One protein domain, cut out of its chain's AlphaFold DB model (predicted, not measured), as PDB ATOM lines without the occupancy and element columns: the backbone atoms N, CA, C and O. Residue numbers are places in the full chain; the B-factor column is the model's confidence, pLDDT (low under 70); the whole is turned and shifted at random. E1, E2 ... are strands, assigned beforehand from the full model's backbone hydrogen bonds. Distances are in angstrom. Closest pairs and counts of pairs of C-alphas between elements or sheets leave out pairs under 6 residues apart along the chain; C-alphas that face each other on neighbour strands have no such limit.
ATOM      1  N   THR A  10     -28.157  10.939 188.470       92.06
ATOM      2  CA  THR A  10     -27.153   9.959 188.892       92.06
ATOM      3  C   THR A  10     -27.728   8.556 188.841       92.06
ATOM      4  O   THR A  10     -28.914   8.366 189.122       92.06
ATOM      5  N   ILE A  11     -26.864   7.578 188.587       92.38
ATOM      6  CA  ILE A  11     -27.150   6.146 188.689       92.38
ATOM      7  C   ILE A  11     -26.187   5.570 189.728       92.38
ATOM      8  O   ILE A  11     -25.009   5.922 189.723       92.38
ATOM      9  N   ASN A  12     -26.662   4.719 190.643       90.69
ATOM     10  CA  ASN A  12     -25.829   4.180 191.730       90.69
ATOM     11  C   ASN A  12     -24.976   2.983 191.276       90.69
ATOM     12  O   ASN A  12     -24.977   1.931 191.914       90.69
ATOM     13  N   GLN A  13     -24.299   3.132 190.140       88.44
ATOM     14  CA  GLN A  13     -23.313   2.200 189.608       88.44
ATOM     15  C   GLN A  13     -22.451   2.914 188.559       88.44
ATOM     16  O   GLN A  13     -22.737   4.048 188.171       88.44
ATOM     17  N   GLN A  14     -21.404   2.247 188.085       90.12
ATOM     18  CA  GLN A  14     -20.541   2.797 187.048       90.12
ATOM     19  C   GLN A  14     -21.271   2.791 185.698       90.12
ATOM     20  O   GLN A  14     -21.421   1.746 185.068       90.12
ATOM     21  N   CYS A  15     -21.733   3.966 185.278       91.19
ATOM     22  CA  CYS A  15     -22.312   4.194 183.961       91.19
ATOM     23  C   CYS A  15     -21.691   5.433 183.321       91.19
ATOM     24  O   CYS A  15     -21.392   6.413 184.005       91.19
ATOM     25  N   THR A  16     -21.552   5.400 182.003       92.19
ATOM     26  CA  THR A  16     -21.138   6.551 181.202       92.19
ATOM     27  C   THR A  16     -22.385   7.221 180.647       92.19
ATOM     28  O   THR A  16     -23.156   6.581 179.934       92.19
ATOM     29  N   ILE A  17     -22.588   8.496 180.974       90.56
ATOM     30  CA  ILE A  17     -23.655   9.318 180.394       90.56
ATOM     31  C   ILE A  17     -23.040  10.091 179.232       90.56
ATOM     32  O   ILE A  17     -22.088  10.842 179.433       90.56
ATOM     33  N   VAL A  18     -23.571   9.883 178.031       89.81
ATOM     34  CA  VAL A  18     -23.147  10.581 176.817       89.81
ATOM     35  C   VAL A  18     -24.266  11.547 176.427       89.81
ATOM     36  O   VAL A  18     -25.329  11.099 175.984       89.81
ATOM     37  N   PRO A  19     -24.085  12.858 176.643       85.69
ATOM     38  CA  PRO A  19     -25.056  13.848 176.215       85.69
ATOM     39  C   PRO A  19     -25.092  13.965 174.693       85.69
ATOM     40  O   PRO A  19     -24.088  13.789 174.003       85.69
ATOM     41  N   GLY A  20     -26.283  14.236 174.180       82.31
ATOM     42  CA  GLY A  20     -26.549  14.605 172.800       82.31
ATOM     43  C   GLY A  20     -27.355  15.902 172.744       82.31
ATOM     44  O   GLY A  20     -27.814  16.423 173.761       82.31
ATOM     45  N   GLU A  21     -27.537  16.427 171.537       71.50
ATOM     46  CA  GLU A  21     -28.315  17.645 171.313       71.50
ATOM     47  C   GLU A  21     -29.721  17.300 170.811       71.50
ATOM     48  O   GLU A  21     -29.886  16.586 169.820       71.50
ATOM     49  N   GLY A  22     -30.741  17.812 171.501       66.44
ATOM     50  CA  GLY A  22     -32.137  17.795 171.070       66.44
ATOM     51  C   GLY A  22     -32.650  19.223 170.875       66.44
ATOM     52  O   GLY A  22     -32.106  20.158 171.454       66.44
ATOM     53  N   MET A  23     -33.698  19.404 170.062       62.47
ATOM     54  CA  MET A  23     -34.260  20.738 169.777       62.47
ATOM     55  C   MET A  23     -34.769  21.444 171.043       62.47
ATOM     56  O   MET A  23     -34.410  22.591 171.282       62.47
ATOM     57  N   ASP A  24     -35.562  20.739 171.858       63.69
ATOM     58  CA  ASP A  24     -36.250  21.292 173.038       63.69
ATOM     59  C   ASP A  24     -36.007  20.475 174.327       63.69
ATOM     60  O   ASP A  24     -36.561  20.783 175.386       63.69
ATOM     61  N   SER A  25     -35.186  19.424 174.243       75.62
ATOM     62  CA  SER A  25     -34.884  18.476 175.323       75.62
ATOM     63  C   SER A  25     -33.388  18.197 175.389       75.62
ATOM     64  O   SER A  25     -32.706  18.185 174.363       75.62
ATOM     65  N   GLN A  26     -32.895  17.869 176.583       84.81
ATOM     66  CA  GLN A  26     -31.585  17.235 176.725       84.81
ATOM     67  C   GLN A  26     -31.757  15.732 176.523       84.81
ATOM     68  O   GLN A  26     -32.364  15.053 177.352       84.81
ATOM     69  N   ILE A  27     -31.251  15.226 175.404       90.44
ATOM     70  CA  ILE A  27     -31.316  13.808 175.044       90.44
ATOM     71  C   ILE A  27     -29.918  13.204 175.070       90.44
ATOM     72  O   ILE A  27     -28.923  13.918 175.005       90.44
ATOM     73  N   GLY A  28     -29.816  11.885 175.131       92.06
ATOM     74  CA  GLY A  28     -28.527  11.219 175.006       92.06
ATOM     75  C   GLY A  28     -28.611   9.742 175.330       92.06
ATOM     76  O   GLY A  28     -29.693   9.153 175.342       92.06
ATOM     77  N   SER A  29     -27.462   9.141 175.610       93.12
ATOM     78  CA  SER A  29     -27.372   7.731 175.967       93.12
ATOM     79  C   SER A  29     -26.698   7.514 177.313       93.12
ATOM     80  O   SER A  29     -25.947   8.348 177.825       93.12
ATOM     81  N   VAL A  30     -27.005   6.371 177.915       93.75
ATOM     82  CA  VAL A  30     -26.363   5.888 179.131       93.75
ATOM     83  C   VAL A  30     -25.893   4.467 178.884       93.75
ATOM     84  O   VAL A  30     -26.692   3.603 178.530       93.75
ATOM     85  N   VAL A  31     -24.605   4.227 179.105       93.06
ATOM     86  CA  VAL A  31     -23.985   2.904 178.980       93.06
ATOM     87  C   VAL A  31     -23.621   2.401 180.369       93.06
ATOM     88  O   VAL A  31     -22.846   3.037 181.082       93.06
ATOM     89  N   CYS A  32     -24.187   1.264 180.753       90.94
ATOM     90  CA  CYS A  32     -24.050   0.639 182.062       90.94
ATOM     91  C   CYS A  32     -23.635  -0.830 181.874       90.94
ATOM     92  O   CYS A  32     -24.493  -1.710 181.825       90.94
ATOM     93  N   GLY A  33     -22.332  -1.102 181.747       87.50
ATOM     94  CA  GLY A  33     -21.861  -2.438 181.355       87.50
ATOM     95  C   GLY A  33     -22.343  -2.785 179.944       87.50
ATOM     96  O   GLY A  33     -22.103  -2.011 179.021       87.50
ATOM     97  N   ASP A  34     -23.063  -3.899 179.805       86.38
ATOM     98  CA  ASP A  34     -23.657  -4.343 178.533       86.38
ATOM     99  C   ASP A  34     -25.037  -3.711 178.255       86.38
ATOM    100  O   ASP A  34     -25.624  -3.921 177.192       86.38
ATOM    101  N   GLN A  35     -25.573  -2.929 179.201       89.38
ATOM    102  CA  GLN A  35     -26.877  -2.287 179.067       89.38
ATOM    103  C   GLN A  35     -26.738  -0.887 178.470       89.38
ATOM    104  O   GLN A  35     -26.072  -0.014 179.035       89.38
ATOM    105  N   ASN A  36     -27.445  -0.653 177.366       92.06
ATOM    106  CA  ASN A  36     -27.547   0.652 176.724       92.06
ATOM    107  C   ASN A  36     -28.947   1.224 176.914       92.06
ATOM    108  O   ASN A  36     -29.941   0.559 176.623       92.06
ATOM    109  N   PHE A  37     -29.013   2.477 177.345       94.00
ATOM    110  CA  PHE A  37     -30.251   3.227 177.487       94.00
ATOM    111  C   PHE A  37     -30.192   4.511 176.668       94.00
ATOM    112  O   PHE A  37     -29.132   5.111 176.503       94.00
ATOM    113  N   THR A  38     -31.358   4.962 176.231       94.38
ATOM    114  CA  THR A  38     -31.596   6.312 175.726       94.38
ATOM    115  C   THR A  38     -32.297   7.112 176.810       94.38
ATOM    116  O   THR A  38     -33.196   6.588 177.472       94.38
ATOM    117  N   TYR A  39     -31.899   8.368 177.002       94.56
ATOM    118  CA  TYR A  39     -32.612   9.292 177.872       94.56
ATOM    119  C   TYR A  39     -33.144  10.500 177.109       94.56
ATOM    120  O   TYR A  39     -32.552  10.955 176.134       94.56
ATOM    121  N   ASP A  40     -34.256  11.022 177.608       93.38
ATOM    122  CA  ASP A  40     -34.871  12.277 177.192       93.38
ATOM    123  C   ASP A  40     -35.288  13.028 178.455       93.38
ATOM    124  O   ASP A  40     -36.070  12.520 179.264       93.38
ATOM    125  N   TYR A  41     -34.719  14.216 178.641       91.44
ATOM    126  CA  TYR A  41     -35.075  15.141 179.698       91.44
ATOM    127  C   TYR A  41     -35.732  16.391 179.109       91.44
ATOM    128  O   TYR A  41     -35.060  17.253 178.533       91.44
ATOM    129  N   GLY A  42     -37.051  16.465 179.258       89.69
ATOM    130  CA  GLY A  42     -37.912  17.389 178.532       89.69
ATOM    131  C   GLY A  42     -39.314  17.511 179.133       89.69
ATOM    132  O   GLY A  42     -39.788  16.668 179.896       89.69
ATOM    133  N   MET A  43     -40.051  18.553 178.747       88.62
ATOM    134  CA  MET A  43     -41.462  18.729 179.142       88.62
ATOM    135  C   MET A  43     -42.381  17.639 178.553       88.62
ATOM    136  O   MET A  43     -43.422  17.297 179.137       88.62
ATOM    137  N   TYR A  44     -41.994  17.090 177.401       88.44
ATOM    138  CA  TYR A  44     -42.768  16.128 176.615       88.44
ATOM    139  C   TYR A  44     -42.164  14.721 176.607       88.44
ATOM    140  O   TYR A  44     -42.584  13.899 175.795       88.44
ATOM    141  N   SER A  45     -41.223  14.433 177.512       90.94
ATOM    142  CA  SER A  45     -40.537  13.143 177.525       90.94
ATOM    143  C   SER A  45     -41.504  11.971 177.638       90.94
ATOM    144  O   SER A  45     -42.522  12.027 178.342       90.94
ATOM    145  N   TYR A  46     -41.171  10.900 176.920       90.94
ATOM    146  CA  TYR A  46     -42.025   9.730 176.782       90.94
ATOM    147  C   TYR A  46     -42.256   9.026 178.126       90.94
ATOM    148  O   TYR A  46     -41.325   8.600 178.803       90.94
ATOM    149  N   GLN A  47     -43.523   8.873 178.514       92.38
ATOM    150  CA  GLN A  47     -43.887   8.314 179.820       92.38
ATOM    151  C   GLN A  47     -43.952   6.784 179.872       92.38
ATOM    152  O   GLN A  47     -44.283   6.233 180.926       92.38
ATOM    153  N   GLY A  48     -43.707   6.097 178.754       92.06
ATOM    154  CA  GLY A  48     -43.919   4.658 178.658       92.06
ATOM    155  C   GLY A  48     -45.402   4.251 178.680       92.06
ATOM    156  O   GLY A  48     -46.292   5.100 178.541       92.06
ATOM    157  N   PRO A  49     -45.690   2.953 178.886       92.38
ATOM    158  CA  PRO A  49     -47.051   2.437 178.984       92.38
ATOM    159  C   PRO A  49     -47.814   3.077 180.153       92.38
ATOM    160  O   PRO A  49     -47.257   3.369 181.219       92.38
ATOM    161  N   VAL A 137     -44.585  -5.300 183.455       91.88
ATOM    162  CA  VAL A 137     -44.644  -5.162 184.909       91.88
ATOM    163  C   VAL A 137     -44.289  -3.722 185.253       91.88
ATOM    164  O   VAL A 137     -43.162  -3.283 185.020       91.88
ATOM    165  N   ILE A 138     -45.259  -2.982 185.794       93.75
ATOM    166  CA  ILE A 138     -45.100  -1.566 186.133       93.75
ATOM    167  C   ILE A 138     -44.996  -1.401 187.649       93.75
ATOM    168  O   ILE A 138     -45.824  -1.899 188.409       93.75
ATOM    169  N   TYR A 139     -43.984  -0.660 188.083       94.50
ATOM    170  CA  TYR A 139     -43.761  -0.254 189.461       94.50
ATOM    171  C   TYR A 139     -43.841   1.263 189.553       94.50
ATOM    172  O   TYR A 139     -43.243   1.969 188.743       94.50
ATOM    173  N   THR A 140     -44.531   1.773 190.565       94.06
ATOM    174  CA  THR A 140     -44.593   3.209 190.835       94.06
ATOM    175  C   THR A 140     -44.192   3.488 192.268       94.06
ATOM    176  O   THR A 140     -44.726   2.871 193.189       94.06
ATOM    177  N   ASP A 141     -43.287   4.438 192.461       94.69
ATOM    178  CA  ASP A 141     -42.904   4.945 193.773       94.69
ATOM    179  C   ASP A 141     -42.702   6.467 193.742       94.69
ATOM    180  O   ASP A 141     -42.937   7.145 192.737       94.69
ATOM    181  N   THR A 142     -42.356   7.032 194.896       93.38
ATOM    182  CA  THR A 142     -41.997   8.444 195.034       93.38
ATOM    183  C   THR A 142     -40.595   8.532 195.602       93.38
ATOM    184  O   THR A 142     -40.272   7.851 196.577       93.38
ATOM    185  N   ILE A 143     -39.768   9.380 194.998       90.56
ATOM    186  CA  ILE A 143     -38.397   9.601 195.423       90.56
ATOM    187  C   ILE A 143     -38.047  11.084 195.453       90.56
ATOM    188  O   ILE A 143     -37.989  11.761 194.428       90.56
ATOM    189  N   GLY A 144     -37.824  11.600 196.662       88.00
ATOM    190  CA  GLY A 144     -37.780  13.043 196.875       88.00
ATOM    191  C   GLY A 144     -39.094  13.680 196.421       88.00
ATOM    192  O   GLY A 144     -40.164  13.233 196.820       88.00
ATOM    193  N   ASP A 145     -38.999  14.675 195.542       89.88
ATOM    194  CA  ASP A 145     -40.151  15.419 195.015       89.88
ATOM    195  C   ASP A 145     -40.635  14.883 193.657       89.88
ATOM    196  O   ASP A 145     -41.380  15.562 192.951       89.88
ATOM    197  N   TYR A 146     -40.211  13.674 193.274       92.12
ATOM    198  CA  TYR A 146     -40.519  13.072 191.980       92.12
ATOM    199  C   TYR A 146     -41.310  11.777 192.133       92.12
ATOM    200  O   TYR A 146     -40.950  10.894 192.913       92.12
ATOM    201  N   ARG A 147     -42.366  11.638 191.334       93.50
ATOM    202  CA  ARG A 147     -43.022  10.360 191.071       93.50
ATOM    203  C   ARG A 147     -42.185   9.613 190.045       93.50
ATOM    204  O   ARG A 147     -41.848  10.178 189.006       93.50
ATOM    205  N   ARG A 148     -41.877   8.349 190.314       96.12
ATOM    206  CA  ARG A 148     -41.150   7.488 189.385       96.12
ATOM    207  C   ARG A 148     -42.009   6.295 189.006       96.12
ATOM    208  O   ARG A 148     -42.571   5.621 189.864       96.12
ATOM    209  N   LYS A 149     -42.075   6.037 187.707       96.88
ATOM    210  CA  LYS A 149     -42.687   4.862 187.099       96.88
ATOM    211  C   LYS A 149     -41.583   4.055 186.427       96.88
ATOM    212  O   LYS A 149     -40.856   4.604 185.616       96.88
ATOM    213  N   ILE A 150     -41.443   2.783 186.770       96.69
ATOM    214  CA  ILE A 150     -40.531   1.834 186.124       96.69
ATOM    215  C   ILE A 150     -41.398   0.796 185.429       96.69
ATOM    216  O   ILE A 150     -42.251   0.194 186.075       96.69
ATOM    217  N   TYR A 151     -41.187   0.580 184.140       94.94
ATOM    218  CA  TYR A 151     -41.890  -0.417 183.348       94.94
ATOM    219  C   TYR A 151     -40.876  -1.404 182.781       94.94
ATOM    220  O   TYR A 151     -39.888  -1.011 182.167       94.94
ATOM    221  N   ILE A 152     -41.103  -2.691 183.024       93.88
ATOM    222  CA  ILE A 152     -40.258  -3.771 182.520       93.88
ATOM    223  C   ILE A 152     -41.101  -4.617 181.581       93.88
ATOM    224  O   ILE A 152     -42.108  -5.192 182.006       93.88
ATOM    225  N   SER A 153     -40.701  -4.673 180.316       90.44
ATOM    226  CA  SER A 153     -41.287  -5.594 179.350       90.44
ATOM    227  C   SER A 153     -40.868  -7.023 179.683       90.44
ATOM    228  O   SER A 153     -39.701  -7.275 179.985       90.44
ATOM    229  N   HIS A 154     -41.805  -7.966 179.616       85.38
ATOM    230  CA  HIS A 154     -41.495  -9.403 179.605       85.38
ATOM    231  C   HIS A 154     -41.687 -10.042 178.219       85.38
ATOM    232  O   HIS A 154     -41.608 -11.261 178.087       85.38
ATOM    233  N   MET A 155     -41.923  -9.217 177.198       75.94
ATOM    234  CA  MET A 155     -41.853  -9.558 175.772       75.94
ATOM    235  C   MET A 155     -40.751  -8.714 175.095       75.94
ATOM    236  O   MET A 155     -40.045  -7.982 175.791       75.94
ATOM    237  N   GLU A 156     -40.615  -8.753 173.764       73.50
ATOM    238  CA  GLU A 156     -39.647  -7.955 172.964       73.50
ATOM    239  C   GLU A 156     -39.926  -6.425 172.949       73.50
ATOM    240  O   GLU A 156     -39.643  -5.727 171.980       73.50
ATOM    241  N   GLY A 157     -40.523  -5.891 174.015       79.62
ATOM    242  CA  GLY A 157     -40.855  -4.479 174.194       79.62
ATOM    243  C   GLY A 157     -39.820  -3.687 174.997       79.62
ATOM    244  O   GLY A 157     -38.964  -4.226 175.701       79.62
ATOM    245  N   GLN A 158     -39.956  -2.365 174.939       89.88
ATOM    246  CA  GLN A 158     -39.067  -1.424 175.612       89.88
ATOM    247  C   GLN A 158     -39.223  -1.465 177.139       89.88
ATOM    248  O   GLN A 158     -40.326  -1.355 177.664       89.88
ATOM    249  N   SER A 159     -38.117  -1.517 177.874       93.81
ATOM    250  CA  SER A 159     -38.113  -1.350 179.334       93.81
ATOM    251  C   SER A 159     -37.536   0.004 179.715       93.81
ATOM    252  O   SER A 159     -36.629   0.504 179.059       93.81
ATOM    253  N   GLY A 160     -38.023   0.619 180.785       95.75
ATOM    254  CA  GLY A 160     -37.549   1.946 181.140       95.75
ATOM    255  C   GLY A 160     -38.129   2.515 182.415       95.75
ATOM    256  O   GLY A 160     -38.834   1.859 183.185       95.75
ATOM    257  N   LEU A 161     -37.784   3.771 182.646       96.69
ATOM    258  CA  LEU A 161     -38.298   4.580 183.720       96.69
ATOM    259  C   LEU A 161     -38.781   5.925 183.189       96.69
ATOM    260  O   LEU A 161     -38.262   6.469 182.218       96.69
ATOM    261  N   PHE A 162     -39.743   6.473 183.905       97.00
ATOM    262  CA  PHE A 162     -40.239   7.817 183.736       97.00
ATOM    263  C   PHE A 162     -40.286   8.502 185.101       97.00
ATOM    264  O   PHE A 162     -40.814   7.934 186.061       97.00
ATOM    265  N   MET A 163     -39.734   9.708 185.207       95.62
ATOM    266  CA  MET A 163     -39.823  10.554 186.397       95.62
ATOM    267  C   MET A 163     -40.466  11.882 186.057       95.62
ATOM    268  O   MET A 163     -40.094  12.542 185.090       95.62
ATOM    269  N   GLU A 164     -41.367  12.313 186.925       93.50
ATOM    270  CA  GLU A 164     -41.978  13.634 186.864       93.50
ATOM    271  C   GLU A 164     -42.118  14.223 188.272       93.50
ATOM    272  O   GLU A 164     -42.214  13.465 189.243       93.50
ATOM    273  N   PRO A 165     -42.159  15.553 188.422       91.38
ATOM    274  CA  PRO A 165     -42.428  16.172 189.713       91.38
ATOM    275  C   PRO A 165     -43.797  15.776 190.279       91.38
ATOM    276  O   PRO A 165     -44.796  15.723 189.559       91.38
ATOM    277  N   VAL A 166     -43.859  15.551 191.594       88.25
ATOM    278  CA  VAL A 166     -45.117  15.314 192.325       88.25
ATOM    279  C   VAL A 166     -46.017  16.549 192.246       88.25
ATOM    280  O   VAL A 166     -47.223  16.436 192.023       88.25
ATOM    281  N   VAL A 167     -45.425  17.739 192.389       82.88
ATOM    282  CA  VAL A 167     -46.109  19.015 192.164       82.88
ATOM    283  C   VAL A 167     -45.946  19.386 190.694       82.88
ATOM    284  O   VAL A 167     -44.903  19.877 190.271       82.88
ATOM    285  N   ARG A 168     -46.982  19.102 189.902       71.75
ATOM    286  CA  ARG A 168     -46.969  19.321 188.453       71.75
ATOM    287  C   ARG A 168     -47.120  20.805 188.117       71.75
ATOM    288  O   ARG A 168     -48.177  21.385 188.359       71.75
ATOM    289  N   SER A 169     -46.103  21.385 187.485       72.81
ATOM    290  CA  SER A 169     -46.242  22.582 186.654       72.81
ATOM    291  C   SER A 169     -46.326  22.163 185.189       72.81
ATOM    292  O   SER A 169     -45.746  21.155 184.784       72.81
ATOM    293  N   VAL A 170     -47.030  22.942 184.363       68.69
ATOM    294  CA  VAL A 170     -47.086  22.704 182.910       68.69
ATOM    295  C   VAL A 170     -45.674  22.701 182.317       68.69
ATOM    296  O   VAL A 170     -45.409  21.933 181.409       68.69
ATOM    297  N   ARG A 171     -44.752  23.487 182.880       78.69
ATOM    298  CA  ARG A 171     -43.362  23.608 182.413       78.69
ATOM    299  C   ARG A 171     -42.384  22.650 183.098       78.69
ATOM    300  O   ARG A 171     -41.180  22.773 182.909       78.69
ATOM    301  N   SER A 172     -42.876  21.730 183.927       84.38
ATOM    302  CA  SER A 172     -42.020  20.787 184.642       84.38
ATOM    303  C   SER A 172     -41.298  19.852 183.673       84.38
ATOM    304  O   SER A 172     -41.939  19.122 182.914       84.38
ATOM    305  N   GLN A 173     -39.969  19.844 183.761       89.00
ATOM    306  CA  GLN A 173     -39.119  18.883 183.067       89.00
ATOM    307  C   GLN A 173     -39.346  17.471 183.620       89.00
ATOM    308  O   GLN A 173     -39.563  17.283 184.823       89.00
ATOM    309  N   LYS A 174     -39.311  16.480 182.735       93.19
ATOM    310  CA  LYS A 174     -39.511  15.060 183.039       93.19
ATOM    311  C   LYS A 174     -38.330  14.283 182.496       93.19
ATOM    312  O   LYS A 174     -37.721  14.707 181.528       93.19
ATOM    313  N   LEU A 175     -38.021  13.151 183.113       94.88
ATOM    314  CA  LEU A 175     -36.976  12.250 182.639       94.88
ATOM    315  C   LEU A 175     -37.617  10.969 182.129       94.88
ATOM    316  O   LEU A 175     -38.296  10.291 182.894       94.88
ATOM    317  N   ALA A 176     -37.344  10.615 180.885       96.44
ATOM    318  CA  ALA A 176     -37.490   9.266 180.370       96.44
ATOM    319  C   ALA A 176     -36.097   8.640 180.243       96.44
ATOM    320  O   ALA A 176     -35.168   9.294 179.778       96.44
ATOM    321  N   LEU A 177     -35.945   7.387 180.662       95.88
ATOM    322  CA  LEU A 177     -34.742   6.584 180.437       95.88
ATOM    323  C   LEU A 177     -35.192   5.181 180.060       95.88
ATOM    324  O   LEU A 177     -35.845   4.521 180.863       95.88
ATOM    325  N   TYR A 178     -34.861   4.718 178.865       95.19
ATOM    326  CA  TYR A 178     -35.407   3.476 178.336       95.19
ATOM    327  C   TYR A 178     -34.399   2.705 177.495       95.19
ATOM    328  O   TYR A 178     -33.421   3.257 177.001       95.19
ATOM    329  N   THR A 179     -34.641   1.413 177.341       93.00
ATOM    330  CA  THR A 179     -33.851   0.499 176.529       93.00
ATOM    331  C   THR A 179     -34.777  -0.414 175.742       93.00
ATOM    332  O   THR A 179     -35.770  -0.919 176.276       93.00
ATOM    333  N   ASP A 180     -34.442  -0.629 174.475       87.75
ATOM    334  CA  ASP A 180     -35.117  -1.603 173.616       87.75
ATOM    335  C   ASP A 180     -34.505  -3.009 173.779       87.75
ATOM    336  O   ASP A 180     -34.995  -3.980 173.209       87.75
ATOM    337  N   HIS A 181     -33.441  -3.139 174.583       75.56
ATOM    338  CA  HIS A 181     -32.775  -4.402 174.868       75.56
ATOM    339  C   HIS A 181     -33.177  -4.928 176.248       75.56
ATOM    340  O   HIS A 181     -32.945  -4.288 177.271       75.56
ATOM    341  N   THR A 182     -33.737  -6.133 176.296       64.56
ATOM    342  CA  THR A 182     -34.126  -6.805 177.545       64.56
ATOM    343  C   THR A 182     -33.318  -8.081 177.744       64.56
ATOM    344  O   THR A 182     -33.861  -9.182 177.687       64.56
ATOM    345  N   VAL A 183     -32.002  -7.943 177.940       67.81
ATOM    346  CA  VAL A 183     -31.108  -9.102 178.134       67.81
ATOM    347  C   VAL A 183     -31.170  -9.613 179.579       67.81
ATOM    348  O   VAL A 183     -31.265 -10.817 179.798       67.81
TER     349      VAL A 183
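What this domain is: This is residues 10 to 49 and 137 to 183 of the 206 residues of an uncharacterized protein of Bacteroidetes bacterium OLB9 (UniProt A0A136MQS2). The domain is a single sheet of seven strands, twisted like a turned blade and also curled, with no named helix on it. Two runs of hairpins lie side by side in it, E1 E2 E3 and E4 E5 E6 E7, joined where E3 stands beside E7; the unnamed residues 43 to 49, after E3, pass over one face at E7 and E6. The printed part has 87 residues, with seven named strands in the order E1 to E7 along the chain, and the class is all strand. The sheet's order is E1 - E2 - E3 - E7 - E6 - E5 - E4, all antiparallel. The whole is compact, with a radius of gyration of the C-alphas of 13.0 A, and spans 36 by 30 by 23 A.

How they stand to each other: Begin with the inner strand E7, residues 174 to 179, whose centre is 1.7 A from the mean of the C-alphas. On one side look for E3, residues 35 to 42, antiparallel at 158 degrees; N 38 and O 178 are 2.8 A apart. On the other side is E6, residues 159 to 165, at 174 degrees, with N 161 and O 177 at 2.7 A; E6 and E7 are a hairpin. Beyond E6 comes E5, residues 146 to 153, at 167 degrees, with N 149 and O 162 at 2.8 A. The edge strand E4, residues 137 to 143, forms a hairpin with E5 at 162 degrees, and N 139 and O 150 are 2.8 A apart. E4 to E7 are a meander, each strand the antiparallel neighbour of the one before, and so are E1 to E3. Beyond E3 look for E2, residues 26 to 32, at 159 degrees, with N 30 and O 37 at 2.8 A. The other edge strand, E1, residues 16 to 21, is at 158 degrees to E2, with N 18 and O 29 at 2.8 A. From edge to edge the strands' lines turn by 89 degrees; E1 and E4 are apart.

Where its parts are: Find C-alpha 16 at (-21.138, 6.551, 181.202), where E1 begins its 16.5 A. E2 measures 19.0 A, E3 22.6 A, E4 19.2 A, E5 22.6 A, E6 20.8 A and E7 16.9 A. E4 begins at C-alpha 137, (-44.644, -5.162, 184.909), and E7 ends at C-alpha 179, (-33.851, 0.499, 176.529).

The domain as a whole: The C-alphas farthest apart are those of Ser 169 and Val 183, 36.1 A. Residues 50 to 136 are not printed, and C-alphas 49 and 137 are 9.9 A apart across this cut. Of the links printed whole, E6 to E7 is short and the others are tight. Mean pLDDT of the printed part is 88.1; residues 22 to 24, 170 and 182 to 183 are under 70.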